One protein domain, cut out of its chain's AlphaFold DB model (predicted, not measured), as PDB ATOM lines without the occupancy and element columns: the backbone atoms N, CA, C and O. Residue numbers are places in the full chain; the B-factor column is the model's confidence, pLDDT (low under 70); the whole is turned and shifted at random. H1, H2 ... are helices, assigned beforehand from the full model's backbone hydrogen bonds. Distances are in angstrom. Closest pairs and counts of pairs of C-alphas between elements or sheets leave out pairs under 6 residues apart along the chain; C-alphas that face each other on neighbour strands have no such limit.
ATOM      1  N   ASP A 229     131.423 219.247  98.214       72.62
ATOM      2  CA  ASP A 229     132.785 219.449  97.710       72.62
ATOM      3  C   ASP A 229     132.839 220.327  96.449       72.62
ATOM      4  O   ASP A 229     133.727 221.172  96.318       72.62
ATOM      5  N   GLU A 230     131.877 220.201  95.533       75.31
ATOM      6  CA  GLU A 230     131.798 221.045  94.334       75.31
ATOM      7  C   GLU A 230     131.350 222.470  94.667       75.31
ATOM      8  O   GLU A 230     131.882 223.436  94.113       75.31
ATOM      9  N   VAL A 231     130.406 222.628  95.603       71.81
ATOM     10  CA  VAL A 231     129.994 223.953  96.101       71.81
ATOM     11  C   VAL A 231     131.164 224.635  96.809       71.81
ATOM     12  O   VAL A 231     131.399 225.826  96.593       71.81
ATOM     13  N   LYS A 232     131.938 223.882  97.596       76.44
ATOM     14  CA  LYS A 232     133.161 224.367  98.233       76.44
ATOM     15  C   LYS A 232     134.211 224.798  97.216       76.44
ATOM     16  O   LYS A 232     134.653 225.943  97.270       76.44
ATOM     17  N   ALA A 233     134.561 223.935  96.263       79.88
ATOM     18  CA  ALA A 233     135.559 224.247  95.242       79.88
ATOM     19  C   ALA A 233     135.158 225.478  94.412       79.88
ATOM     20  O   ALA A 233     135.989 226.330  94.097       79.88
ATOM     21  N   LYS A 234     133.863 225.621  94.105       75.81
ATOM     22  CA  LYS A 234     133.329 226.780  93.381       75.81
ATOM     23  C   LYS A 234     133.356 228.061  94.219       75.81
ATOM     24  O   LYS A 234     133.639 229.126  93.676       75.81
ATOM     25  N   ALA A 235     133.081 227.971  95.521       73.00
ATOM     26  CA  ALA A 235     133.184 229.104  96.437       73.00
ATOM     27  C   ALA A 235     134.641 229.569  96.603       73.00
ATOM     28  O   ALA A 235     134.907 230.768  96.520       73.00
ATOM     29  N   GLU A 236     135.583 228.635  96.761       78.44
ATOM     30  CA  GLU A 236     137.022 228.919  96.843       78.44
ATOM     31  C   GLU A 236     137.538 229.553  95.541       78.44
ATOM     32  O   GLU A 236     138.172 230.607  95.583       78.44
ATOM     33  N   ALA A 237     137.175 228.999  94.380       81.31
ATOM     34  CA  ALA A 237     137.555 229.552  93.079       81.31
ATOM     35  C   ALA A 237     136.988 230.964  92.842       81.31
ATOM     36  O   ALA A 237     137.700 231.846  92.359       81.31
ATOM     37  N   ALA A 238     135.724 231.209  93.209       73.69
ATOM     38  CA  ALA A 238     135.107 232.529  93.085       73.69
ATOM     39  C   ALA A 238     135.765 233.563  94.015       73.69
ATOM     40  O   ALA A 238     135.944 234.722  93.631       73.69
ATOM     41  N   LEU A 239     136.153 233.154  95.227       75.81
ATOM     42  CA  LEU A 239     136.882 234.005  96.165       75.81
ATOM     43  C   LEU A 239     138.284 234.347  95.636       75.81
ATOM     44  O   LEU A 239     138.696 235.508  95.697       75.81
ATOM     45  N   ASP A 240     138.998 233.367  95.082       80.12
ATOM     46  CA  ASP A 240     140.312 233.571  94.469       80.12
ATOM     47  C   ASP A 240     140.237 234.507  93.258       80.12
ATOM     48  O   ASP A 240     141.089 235.384  93.098       80.12
ATOM     49  N   GLU A 241     139.188 234.397  92.440       80.38
ATOM     50  CA  GLU A 241     138.957 235.295  91.308       80.38
ATOM     51  C   GLU A 241     138.679 236.736  91.764       80.38
ATOM     52  O   GLU A 241     139.265 237.681  91.226       80.38
ATOM     53  N   VAL A 242     137.846 236.920  92.797       77.25
ATOM     54  CA  VAL A 242     137.605 238.232  93.426       77.25
ATOM     55  C   VAL A 242     138.903 238.831  93.946       77.25
ATOM     56  O   VAL A 242     139.196 239.993  93.660       77.25
ATOM     57  N   MET A 243     139.697 238.052  94.685       75.44
ATOM     58  CA  MET A 243     140.971 238.517  95.233       75.44
ATOM     59  C   MET A 243     141.970 238.860  94.126       75.44
ATOM     60  O   MET A 243     142.631 239.896  94.193       75.44
ATOM     61  N   ALA A 244     142.057 238.048  93.072       77.25
ATOM     62  CA  ALA A 244     142.925 238.322  91.933       77.25
ATOM     63  C   ALA A 244     142.504 239.597  91.184       77.25
ATOM     64  O   ALA A 244     143.354 240.411  90.814       77.25
ATOM     65  N   ALA A 245     141.200 239.803  90.978       74.88
ATOM     66  CA  ALA A 245     140.669 241.000  90.331       74.88
ATOM     67  C   ALA A 245     140.879 242.260  91.190       74.88
ATOM     68  O   ALA A 245     141.300 243.300  90.679       74.88
ATOM     69  N   GLN A 246     140.674 242.160  92.505       66.38
ATOM     70  CA  GLN A 246     140.946 243.244  93.447       66.38
ATOM     71  C   GLN A 246     142.445 243.581  93.496       66.38
ATOM     72  O   GLN A 246     142.807 244.759  93.489       66.38
ATOM     73  N   GLY A 247     143.320 242.569  93.498       70.44
ATOM     74  CA  GLY A 247     144.777 242.732  93.484       70.44
ATOM     75  C   GLY A 247     145.267 243.461  92.234       70.44
ATOM     76  O   GLY A 247     146.041 244.415  92.337       70.44
ATOM     77  N   LYS A 248     144.724 243.101  91.062       72.69
ATOM     78  CA  LYS A 248     144.979 243.811  89.796       72.69
ATOM     79  C   LYS A 248     144.559 245.281  89.858       72.69
ATOM     80  O   LYS A 248     145.302 246.130  89.381       72.69
ATOM     81  N   MET A 249     143.409 245.597  90.460       61.62
ATOM     82  CA  MET A 249     142.954 246.990  90.590       61.62
ATOM     83  C   MET A 249     143.757 247.811  91.607       61.62
ATOM     84  O   MET A 249     143.903 249.015  91.425       61.62
ATOM     85  N   MET A 250     144.279 247.193  92.670       60.25
ATOM     86  CA  MET A 250     145.069 247.892  93.695       60.25
ATOM     87  C   MET A 250     146.575 247.937  93.399       60.25
ATOM     88  O   MET A 250     147.313 248.557  94.162       60.25
ATOM     89  N   GLY A 251     147.042 247.271  92.336       62.59
ATOM     90  CA  GLY A 251     148.467 247.178  92.004       62.59
ATOM     91  C   GLY A 251     149.305 246.464  93.072       62.59
ATOM     92  O   GLY A 251     150.512 246.681  93.144       62.59
ATOM     93  N   LYS A 252     148.670 245.647  93.922       66.56
ATOM     94  CA  LYS A 252     149.305 244.919  95.031       66.56
ATOM     95  C   LYS A 252     149.361 243.433  94.725       66.56
ATOM     96  O   LYS A 252     148.451 242.883  94.101       66.56
ATOM     97  N   THR A 253     150.421 242.775  95.181       63.56
ATOM     98  CA  THR A 253     150.555 241.325  95.016       63.56
ATOM     99  C   THR A 253     149.536 240.586  95.894       63.56
ATOM    100  O   THR A 253     149.086 241.094  96.924       63.56
ATOM    101  N   MET A 254     149.142 239.375  95.487       59.25
ATOM    102  CA  MET A 254     148.148 238.555  96.202       59.25
ATOM    103  C   MET A 254     148.538 238.316  97.674       59.25
ATOM    104  O   MET A 254     147.678 238.264  98.550       59.25
ATOM    105  N   GLU A 255     149.838 238.213  97.951       67.75
ATOM    106  CA  GLU A 255     150.388 237.969  99.286       67.75
ATOM    107  C   GLU A 255     150.270 239.199 100.202       67.75
ATOM    108  O   GLU A 255     149.845 239.089 101.353       67.75
ATOM    109  N   GLU A 256     150.536 240.396  99.674       67.62
ATOM    110  CA  GLU A 256     150.340 241.656 100.402       67.62
ATOM    111  C   GLU A 256     148.859 241.938 100.655       67.62
ATOM    112  O   GLU A 256     148.495 242.438 101.721       67.62
ATOM    113  N   MET A 257     147.990 241.583  99.702       64.00
ATOM    114  CA  MET A 257     146.548 241.721  99.863       64.00
ATOM    115  C   MET A 257     146.005 240.772 100.929       64.00
ATOM    116  O   MET A 257     145.239 241.231 101.767       64.00
ATOM    117  N   LYS A 258     146.415 239.495 100.952       66.19
ATOM    118  CA  LYS A 258     146.023 238.557 102.020       66.19
ATOM    119  C   LYS A 258     146.448 239.081 103.388       66.19
ATOM    120  O   LYS A 258     145.610 239.224 104.268       66.19
ATOM    121  N   LYS A 259     147.702 239.522 103.519       76.19
ATOM    122  CA  LYS A 259     148.226 240.090 104.768       76.19
ATOM    123  C   LYS A 259     147.494 241.365 105.204       76.19
ATOM    124  O   LYS A 259     147.237 241.559 106.389       76.19
ATOM    125  N   GLN A 260     147.131 242.235 104.260       64.44
ATOM    126  CA  GLN A 260     146.361 243.446 104.546       64.44
ATOM    127  C   GLN A 260     144.886 243.141 104.855       64.44
ATOM    128  O   GLN A 260     144.297 243.816 105.695       64.44
ATOM    129  N   ASN A 261     144.287 242.145 104.199       66.44
ATOM    130  CA  ASN A 261     142.914 241.705 104.435       66.44
ATOM    131  C   ASN A 261     142.799 241.023 105.803       66.44
ATOM    132  O   ASN A 261     141.906 241.370 106.561       66.44
ATOM    133  N   ASP A 262     143.764 240.180 106.180       73.88
ATOM    134  CA  ASP A 262     143.847 239.580 107.515       73.88
ATOM    135  C   ASP A 262     144.015 240.650 108.600       73.88
ATOM    136  O   ASP A 262     143.271 240.656 109.577       73.88
ATOM    137  N   PHE A 263     144.901 241.630 108.388       73.75
ATOM    138  CA  PHE A 263     145.069 242.754 109.313       73.75
ATOM    139  C   PHE A 263     143.807 243.624 109.424       73.75
ATOM    140  O   PHE A 263     143.411 244.014 110.519       73.75
ATOM    141  N   MET A 264     143.142 243.917 108.303       65.94
ATOM    142  CA  MET A 264     141.862 244.636 108.279       65.94
ATOM    143  C   MET A 264     140.760 243.840 108.973       65.94
ATOM    144  O   MET A 264     139.980 244.417 109.720       65.94
ATOM    145  N   LYS A 265     140.703 242.525 108.755       70.44
ATOM    146  CA  LYS A 265     139.727 241.622 109.362       70.44
ATOM    147  C   LYS A 265     139.940 241.537 110.865       70.44
ATOM    148  O   LYS A 265     138.973 241.621 111.610       70.44
ATOM    149  N   GLU A 266     141.184 241.455 111.321       74.94
ATOM    150  CA  GLU A 266     141.539 241.473 112.738       74.94
ATOM    151  C   GLU A 266     141.245 242.835 113.380       74.94
ATOM    152  O   GLU A 266     140.663 242.899 114.463       74.94
ATOM    153  N   GLN A 267     141.530 243.939 112.684       73.00
ATOM    154  CA  GLN A 267     141.210 245.282 113.165       73.00
ATOM    155  C   GLN A 267     139.693 245.542 113.194       73.00
ATOM    156  O   GLN A 267     139.191 246.121 114.155       73.00
ATOM    157  N   GLN A 268     138.947 245.076 112.189       67.12
ATOM    158  CA  GLN A 268     137.486 245.139 112.138       67.12
ATOM    159  C   GLN A 268     136.869 244.260 113.231       67.12
ATOM    160  O   GLN A 268     135.952 244.700 113.920       67.12
ATOM    161  N   LYS A 269     137.413 243.056 113.449       65.88
ATOM    162  CA  LYS A 269     137.031 242.144 114.538       65.88
ATOM    163  C   LYS A 269     137.269 242.808 115.901       65.88
ATOM    164  O   LYS A 269     136.383 242.789 116.753       65.88
ATOM    165  N   ALA A 270     138.395 243.499 116.074       69.44
ATOM    166  CA  ALA A 270     138.712 244.255 117.285       69.44
ATOM    167  C   ALA A 270     137.844 245.515 117.474       69.44
ATOM    168  O   ALA A 270     137.466 245.833 118.602       69.44
ATOM    169  N   GLN A 271     137.502 246.243 116.406       66.06
ATOM    170  CA  GLN A 271     136.598 247.399 116.481       66.06
ATOM    171  C   GLN A 271     135.154 246.979 116.771       66.06
ATOM    172  O   GLN A 271     134.494 247.609 117.595       66.06
ATOM    173  N   MET A 272     134.672 245.893 116.164       60.25
ATOM    174  CA  MET A 272     133.329 245.377 116.433       60.25
ATOM    175  C   MET A 272     133.199 244.807 117.851       60.25
ATOM    176  O   MET A 272     132.179 245.038 118.496       60.25
ATOM    177  N   ALA A 273     134.242 244.154 118.377       62.66
ATOM    178  CA  ALA A 273     134.286 243.736 119.782       62.66
ATOM    179  C   ALA A 273     134.186 244.936 120.747       62.66
ATOM    180  O   ALA A 273     133.500 244.865 121.764       62.66
ATOM    181  N   LYS A 274     134.809 246.073 120.403       65.38
ATOM    182  CA  LYS A 274     134.702 247.317 121.186       65.38
ATOM    183  C   LYS A 274     133.320 247.969 121.098       65.38
ATOM    184  O   LYS A 274     132.886 248.562 122.077       65.38
ATOM    185  N   MET A 275     132.645 247.880 119.950       54.19
ATOM    186  CA  MET A 275     131.364 248.557 119.713       54.19
ATOM    187  C   MET A 275     130.164 247.785 120.289       54.19
ATOM    188  O   MET A 275     129.229 248.402 120.784       54.19
ATOM    189  N   ASN A 276     130.209 246.447 120.278       60.56
ATOM    190  CA  ASN A 276     129.098 245.603 120.736       60.56
ATOM    191  C   ASN A 276     129.243 245.088 122.179       60.56
ATOM    192  O   ASN A 276     128.348 244.396 122.659       60.56
ATOM    193  N   GLY A 277     130.358 245.369 122.867       58.72
ATOM    194  CA  GLY A 277     130.596 244.928 124.254       58.72
ATOM    195  C   GLY A 277     130.634 243.403 124.454       58.72
ATOM    196  O   GLY A 277     130.655 242.932 125.588       58.72
ATOM    197  N   LEU A 278     130.638 242.637 123.362       58.25
ATOM    198  CA  LEU A 278     130.692 241.178 123.320       58.25
ATOM    199  C   LEU A 278     132.118 240.744 122.979       58.25
ATOM    200  O   LEU A 278     132.777 241.346 122.125       58.25
ATOM    201  N   SER A 279     132.591 239.683 123.630       62.06
ATOM    202  CA  SER A 279     133.876 239.077 123.276       62.06
ATOM    203  C   SER A 279     133.838 238.527 121.846       62.06
ATOM    204  O   SER A 279     132.790 238.145 121.324       62.06
ATOM    205  N   VAL A 280     135.010 238.474 121.211       60.19
ATOM    206  CA  VAL A 280     135.215 237.879 119.883       60.19
ATOM    207  C   VAL A 280     134.580 236.489 119.773       60.19
ATOM    208  O   VAL A 280     133.927 236.194 118.776       60.19
ATOM    209  N   GLU A 281     134.727 235.683 120.820       66.50
ATOM    210  CA  GLU A 281     134.214 234.315 120.883       66.50
ATOM    211  C   GLU A 281     132.680 234.286 120.909       66.50
ATOM    212  O   GLU A 281     132.066 233.495 120.200       66.50
ATOM    213  N   GLN A 282     132.036 235.211 121.630       65.88
ATOM    214  CA  GLN A 282     130.570 235.310 121.673       65.88
ATOM    215  C   GLN A 282     129.964 235.752 120.338       65.88
ATOM    216  O   GLN A 282     128.834 235.387 120.015       65.88
ATOM    217  N   MET A 283     130.698 236.541 119.552       65.12
ATOM    218  CA  MET A 283     130.261 236.950 118.219       65.12
ATOM    219  C   MET A 283     130.383 235.806 117.212       65.12
ATOM    220  O   MET A 283     129.463 235.607 116.422       65.12
ATOM    221  N   GLU A 284     131.485 235.052 117.259       67.44
ATOM    222  CA  GLU A 284     131.668 233.838 116.452       67.44
ATOM    223  C   GLU A 284     130.573 232.817 116.781       67.44
ATOM    224  O   GLU A 284     129.890 232.340 115.881       67.44
ATOM    225  N   GLU A 285     130.280 232.607 118.066       72.19
ATOM    226  CA  GLU A 285     129.216 231.699 118.500       72.19
ATOM    227  C   GLU A 285     127.811 232.185 118.090       72.19
ATOM    228  O   GLU A 285     126.948 231.386 117.721       72.19
ATOM    229  N   MET A 286     127.551 233.497 118.120       75.50
ATOM    230  CA  MET A 286     126.280 234.071 117.663       75.50
ATOM    231  C   MET A 286     126.118 233.963 116.143       75.50
ATOM    232  O   MET A 286     125.024 233.658 115.663       75.50
ATOM    233  N   GLN A 287     127.191 234.202 115.393       72.50
ATOM    234  CA  GLN A 287     127.198 234.089 113.939       72.50
ATOM    235  C   GLN A 287     127.031 232.625 113.514       72.50
ATOM    236  O   GLN A 287     126.219 232.348 112.634       72.50
ATOM    237  N   ASP A 288     127.680 231.687 114.207       79.81
ATOM    238  CA  ASP A 288     127.501 230.248 113.997       79.81
ATOM    239  C   ASP A 288     126.086 229.787 114.368       79.81
ATOM    240  O   ASP A 288     125.488 228.991 113.647       79.81
ATOM    241  N   LYS A 289     125.485 230.332 115.435       83.44
ATOM    242  CA  LYS A 289     124.077 230.071 115.787       83.44
ATOM    243  C   LYS A 289     123.108 230.601 114.728       83.44
ATOM    244  O   LYS A 289     122.167 229.892 114.367       83.44
ATOM    245  N   GLN A 290     123.334 231.806 114.202       77.56
ATOM    246  CA  GLN A 290     122.545 232.343 113.086       77.56
ATOM    247  C   GLN A 290     122.724 231.504 111.819       77.56
ATOM    248  O   GLN A 290     121.742 231.188 111.147       77.56
ATOM    249  N   LEU A 291     123.956 231.095 111.515       80.88
ATOM    250  CA  LEU A 291     124.268 230.259 110.363       80.88
ATOM    251  C   LEU A 291     123.611 228.881 110.487       80.88
ATOM    252  O   LEU A 291     122.996 228.411 109.535       80.88
ATOM    253  N   ALA A 292     123.654 228.268 111.671       81.56
ATOM    254  CA  ALA A 292     122.987 227.003 111.960       81.56
ATOM    255  C   ALA A 292     121.460 227.114 111.859       81.56
ATOM    256  O   ALA A 292     120.802 226.210 111.343       81.56
ATOM    257  N   GLN A 293     120.883 228.236 112.296       83.38
ATOM    258  CA  GLN A 293     119.455 228.500 112.145       83.38
ATOM    259  C   GLN A 293     119.060 228.666 110.670       83.38
ATOM    260  O   GLN A 293     118.074 228.065 110.244       83.38
ATOM    261  N   MET A 294     119.833 229.418 109.880       79.94
ATOM    262  CA  MET A 294     119.600 229.564 108.438       79.94
ATOM    263  C   MET A 294     119.778 228.239 107.697       79.94
ATOM    264  O   MET A 294     118.972 227.908 106.830       79.94
ATOM    265  N   ALA A 295     120.809 227.466 108.038       80.75
ATOM    266  CA  ALA A 295     121.054 226.143 107.477       80.75
ATOM    267  C   ALA A 295     119.861 225.211 107.741       80.75
ATOM    268  O   ALA A 295     119.337 224.593 106.816       80.75
ATOM    269  N   LYS A 296     119.337 225.219 108.977       81.00
ATOM    270  CA  LYS A 296     118.141 224.460 109.367       81.00
ATOM    271  C   LYS A 296     116.873 224.915 108.637       81.00
ATOM    272  O   LYS A 296     116.071 224.069 108.257       81.00
ATOM    273  N   GLN A 297     116.684 226.220 108.434       79.06
ATOM    274  CA  GLN A 297     115.539 226.761 107.686       79.06
ATOM    275  C   GLN A 297     115.582 226.399 106.199       79.06
ATOM    276  O   GLN A 297     114.540 226.144 105.605       79.06
ATOM    277  N   ASN A 298     116.778 226.343 105.617       76.75
ATOM    278  CA  ASN A 298     116.976 226.042 104.201       76.75
ATOM    279  C   ASN A 298     117.248 224.552 103.924       76.75
ATOM    280  O   ASN A 298     117.527 224.187 102.786       76.75
ATOM    281  N   GLY A 299     117.186 223.688 104.946       77.25
ATOM    282  CA  GLY A 299     117.410 222.246 104.801       77.25
ATOM    283  C   GLY A 299     118.811 221.873 104.298       77.25
ATOM    284  O   GLY A 299     118.963 220.851 103.635       77.25
ATOM    285  N   MET A 300     119.824 222.698 104.575       78.88
ATOM    286  CA  MET A 300     121.216 222.491 104.150       78.88
ATOM    287  C   MET A 300     122.138 222.275 105.355       78.88
ATOM    288  O   MET A 300     121.811 222.674 106.473       78.88
ATOM    289  N   SER A 301     123.305 221.657 105.138       81.12
ATOM    290  CA  SER A 301     124.354 221.595 106.162       81.12
ATOM    291  C   SER A 301     124.890 223.002 106.463       81.12
ATOM    292  O   SER A 301     124.842 223.900 105.616       81.12
ATOM    293  N   VAL A 302     125.389 223.210 107.685       78.12
ATOM    294  CA  VAL A 302     125.997 224.489 108.098       78.12
ATOM    295  C   VAL A 302     127.177 224.830 107.188       78.12
ATOM    296  O   VAL A 302     127.310 225.969 106.743       78.12
ATOM    297  N   ASP A 303     127.974 223.821 106.831       78.81
ATOM    298  CA  ASP A 303     129.082 223.955 105.894       78.81
ATOM    299  C   ASP A 303     128.607 224.353 104.500       78.81
ATOM    300  O   ASP A 303     129.120 225.319 103.936       78.81
ATOM    301  N   ARG A 304     127.587 223.697 103.940       76.44
ATOM    302  CA  ARG A 304     127.052 224.081 102.626       76.44
ATOM    303  C   ARG A 304     126.517 225.507 102.643       76.44
ATOM    304  O   ARG A 304     126.849 226.286 101.756       76.44
ATOM    305  N   MET A 305     125.778 225.892 103.684       81.81
ATOM    306  CA  MET A 305     125.295 227.265 103.857       81.81
ATOM    307  C   MET A 305     126.446 228.280 103.876       81.81
ATOM    308  O   MET A 305     126.360 229.327 103.235       81.81
ATOM    309  N   LYS A 306     127.548 227.960 104.564       80.12
ATOM    310  CA  LYS A 306     128.750 228.801 104.604       80.12
ATOM    311  C   LYS A 306     129.349 229.008 103.214       80.12
ATOM    312  O   LYS A 306     129.673 230.138 102.855       80.12
ATOM    313  N   HIS A 307     129.458 227.946 102.416       80.94
ATOM    314  CA  HIS A 307     129.986 228.034 101.052       80.94
ATOM    315  C   HIS A 307     129.031 228.767 100.102       80.94
ATOM    316  O   HIS A 307     129.479 229.556  99.275       80.94
ATOM    317  N   VAL A 308     127.714 228.598 100.255       79.81
ATOM    318  CA  VAL A 308     126.709 229.355  99.488       79.81
ATOM    319  C   VAL A 308     126.770 230.846  99.813       79.81
ATOM    320  O   VAL A 308     126.778 231.680  98.907       79.81
ATOM    321  N   MET A 309     126.874 231.193 101.095       80.19
ATOM    322  CA  MET A 309     127.036 232.577 101.533       80.19
ATOM    323  C   MET A 309     128.351 233.172 101.015       80.19
ATOM    324  O   MET A 309     128.364 234.301 100.529       80.19
ATOM    325  N   MET A 310     129.441 232.399 101.049       80.31
ATOM    326  CA  MET A 310     130.730 232.799 100.485       80.31
ATOM    327  C   MET A 310     130.634 233.047  98.975       80.31
ATOM    328  O   MET A 310     131.132 234.061  98.493       80.31
ATOM    329  N   LEU A 311     129.946 232.179  98.230       80.31
ATOM    330  CA  LEU A 311     129.721 232.348  96.796       80.31
ATOM    331  C   LEU A 311     128.895 233.610  96.503       80.31
ATOM    332  O   LEU A 311     129.234 234.377  95.603       80.31
ATOM    333  N   GLN A 312     127.848 233.865  97.289       81.19
ATOM    334  CA  GLN A 312     127.038 235.076  97.165       81.19
ATOM    335  C   GLN A 312     127.852 236.338  97.480       81.19
ATOM    336  O   GLN A 312     127.769 237.330  96.753       81.19
ATOM    337  N   GLN A 313     128.679 236.304  98.527       79.25
ATOM    338  CA  GLN A 313     129.583 237.397  98.875       79.25
ATOM    339  C   GLN A 313     130.620 237.640  97.770       79.25
ATOM    340  O   GLN A 313     130.876 238.793  97.418       79.25
ATOM    341  N   ALA A 314     131.178 236.576  97.188       73.81
ATOM    342  CA  ALA A 314     132.111 236.665  96.073       73.81
ATOM    343  C   ALA A 314     131.445 237.296  94.842       73.81
ATOM    344  O   ALA A 314     131.975 238.259  94.298       73.81
ATOM    345  N   GLN A 315     130.239 236.864  94.463       79.62
ATOM    346  CA  GLN A 315     129.482 237.467  93.355       79.62
ATOM    347  C   GLN A 315     129.189 238.957  93.587       79.62
ATOM    348  O   GLN A 315     129.362 239.782  92.685       79.62
ATOM    349  N   GLN A 316     128.800 239.341  94.807       79.12
ATOM    350  CA  GLN A 316     128.615 240.751  95.165       79.12
ATOM    351  C   GLN A 316     129.927 241.544  95.063       79.12
ATOM    352  O   GLN A 316     129.930 242.685  94.594       79.12
ATOM    353  N   ALA A 317     131.049 240.953  95.475       76.00
ATOM    354  CA  ALA A 317     132.361 241.572  95.360       76.00
ATOM    355  C   ALA A 317     132.803 241.716  93.894       76.00
ATOM    356  O   ALA A 317     133.270 242.791  93.522       76.00
ATOM    357  N   GLN A 318     132.579 240.708  93.044       79.38
ATOM    358  CA  GLN A 318     132.819 240.791  91.597       79.38
ATOM    359  C   GLN A 318     132.011 241.930  90.970       79.38
ATOM    360  O   GLN A 318     132.559 242.721  90.206       79.38
ATOM    361  N   MET A 319     130.737 242.079  91.343       79.38
ATOM    362  CA  MET A 319     129.891 243.168  90.854       79.38
ATOM    363  C   MET A 319     130.417 244.544  91.283       79.38
ATOM    364  O   MET A 319     130.493 245.452  90.457       79.38
ATOM    365  N   ARG A 320     130.844 244.705  92.545       79.50
ATOM    366  CA  ARG A 320     131.482 245.948  93.018       79.50
ATOM    367  C   ARG A 320     132.780 246.242  92.272       79.50
ATOM    368  O   ARG A 320     133.008 247.386  91.891       79.50
ATOM    369  N   ILE A 321     133.605 245.222  92.042       79.06
ATOM    370  CA  ILE A 321     134.851 245.338  91.277       79.06
ATOM    371  C   ILE A 321     134.554 245.760  89.836       79.06
ATOM    372  O   ILE A 321     135.180 246.693  89.344       79.06
ATOM    373  N   ALA A 322     133.562 245.154  89.184       78.06
ATOM    374  CA  ALA A 322     133.143 245.514  87.833       78.06
ATOM    375  C   ALA A 322     132.591 246.949  87.758       78.06
ATOM    376  O   ALA A 322     132.943 247.698  86.848       78.06
ATOM    377  N   MET A 323     131.784 247.369  88.741       79.62
ATOM    378  CA  MET A 323     131.300 248.750  88.847       79.62
ATOM    379  C   MET A 323     132.450 249.746  89.048       79.62
ATOM    380  O   MET A 323     132.483 250.777  88.380       79.62
ATOM    381  N   MET A 324     133.418 249.441  89.918       74.50
ATOM    382  CA  MET A 324     134.605 250.281  90.125       74.50
ATOM    383  C   MET A 324     135.498 250.331  88.882       74.50
ATOM    384  O   MET A 324     135.974 251.403  88.522       74.50
ATOM    385  N   ALA A 325     135.697 249.206  88.195       75.25
ATOM    386  CA  ALA A 325     136.462 249.148  86.954       75.25
ATOM    387  C   ALA A 325     135.803 249.979  85.843       75.25
ATOM    388  O   ALA A 325     136.505 250.658  85.095       75.25
ATOM    389  N   ARG A 326     134.465 249.975  85.766       73.88
ATOM    390  CA  ARG A 326     133.705 250.827  84.845       73.88
ATOM    391  C   ARG A 326     133.840 252.308  85.202       73.88
ATOM    392  O   ARG A 326     134.161 253.101  84.327       73.88
ATOM    393  N   MET A 327     133.698 252.668  86.478       64.56
ATOM    394  CA  MET A 327     133.905 254.047  86.938       64.56
ATOM    395  C   MET A 327     135.339 254.542  86.704       64.56
ATOM    396  O   MET A 327     135.532 255.699  86.353       64.56
ATOM    397  N   ASN A 328     136.349 253.681  86.846       65.69
ATOM    398  CA  ASN A 328     137.744 254.039  86.573       65.69
ATOM    399  C   ASN A 328     138.035 254.169  85.061       65.69
ATOM    400  O   ASN A 328     138.922 254.917  84.663       65.69
ATOM    401  N   GLN A 329     137.261 253.487  84.206       58.84
ATOM    402  CA  GLN A 329     137.285 253.692  82.752       58.84
ATOM    403  C   GLN A 329     136.512 254.953  82.321       58.84
ATOM    404  O   GLN A 329     136.961 255.658  81.423       58.84
ATOM    405  N   GLU A 330     135.391 255.278  82.973       53.00
ATOM    406  CA  GLU A 330     134.581 256.479  82.692       53.00
ATOM    407  C   GLU A 330     135.168 257.762  83.333       53.00
ATOM    408  O   GLU A 330     134.919 258.862  82.845       53.00
ATOM    409  N   GLY A 331     136.002 257.651  84.373       47.78
ATOM    410  CA  GLY A 331     136.664 258.777  85.056       47.78
ATOM    411  C   GLY A 331     138.022 259.197  84.476       47.78
ATOM    412  O   GLY A 331     138.667 260.095  85.016       47.78
TER     413      GLY A 331
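What this domain is: This is residues 229 to 331 of the 344 residues of the protein "Hypothetical protein" of Micromonas pusilla (UniProt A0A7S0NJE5). Four helices make an open triangular frame. H1 and H4 lie side by side as one edge; H2 and H3 are the other two. The printed part, 103 residues with helices H1 to H4, is all helix and loose, with radius of gyration of the C-alphas 16.2 A and spans 43 by 35 by 25 A.

How they stand to each other: H1, residues 229 to 250, touches H4, residues 302 to 330, at a shallow tilt of 26 degrees, the same way, closest at C-alphas 235 and 311, 4.8 A. H1 touches H2, residues 254 to 276, with 243 to 247 alone, closest at C-alphas 247 and 254, 6.0 A. H3, residues 280 to 297, touches H4 with 291 to 296 alone, closest at C-alphas 295 and 302, 5.2 A. Every helix O i to N i+4 pair is within hydrogen-bond range.

Where its parts are: C-alpha 229 of H1 is at (132.785, 219.449, 97.710), C-alpha 330 of H4, 41.7 A long, at (134.581, 256.479, 82.692).

The domain as a whole: The printed part has no cut; pLDDT is under 70 in 36 residues.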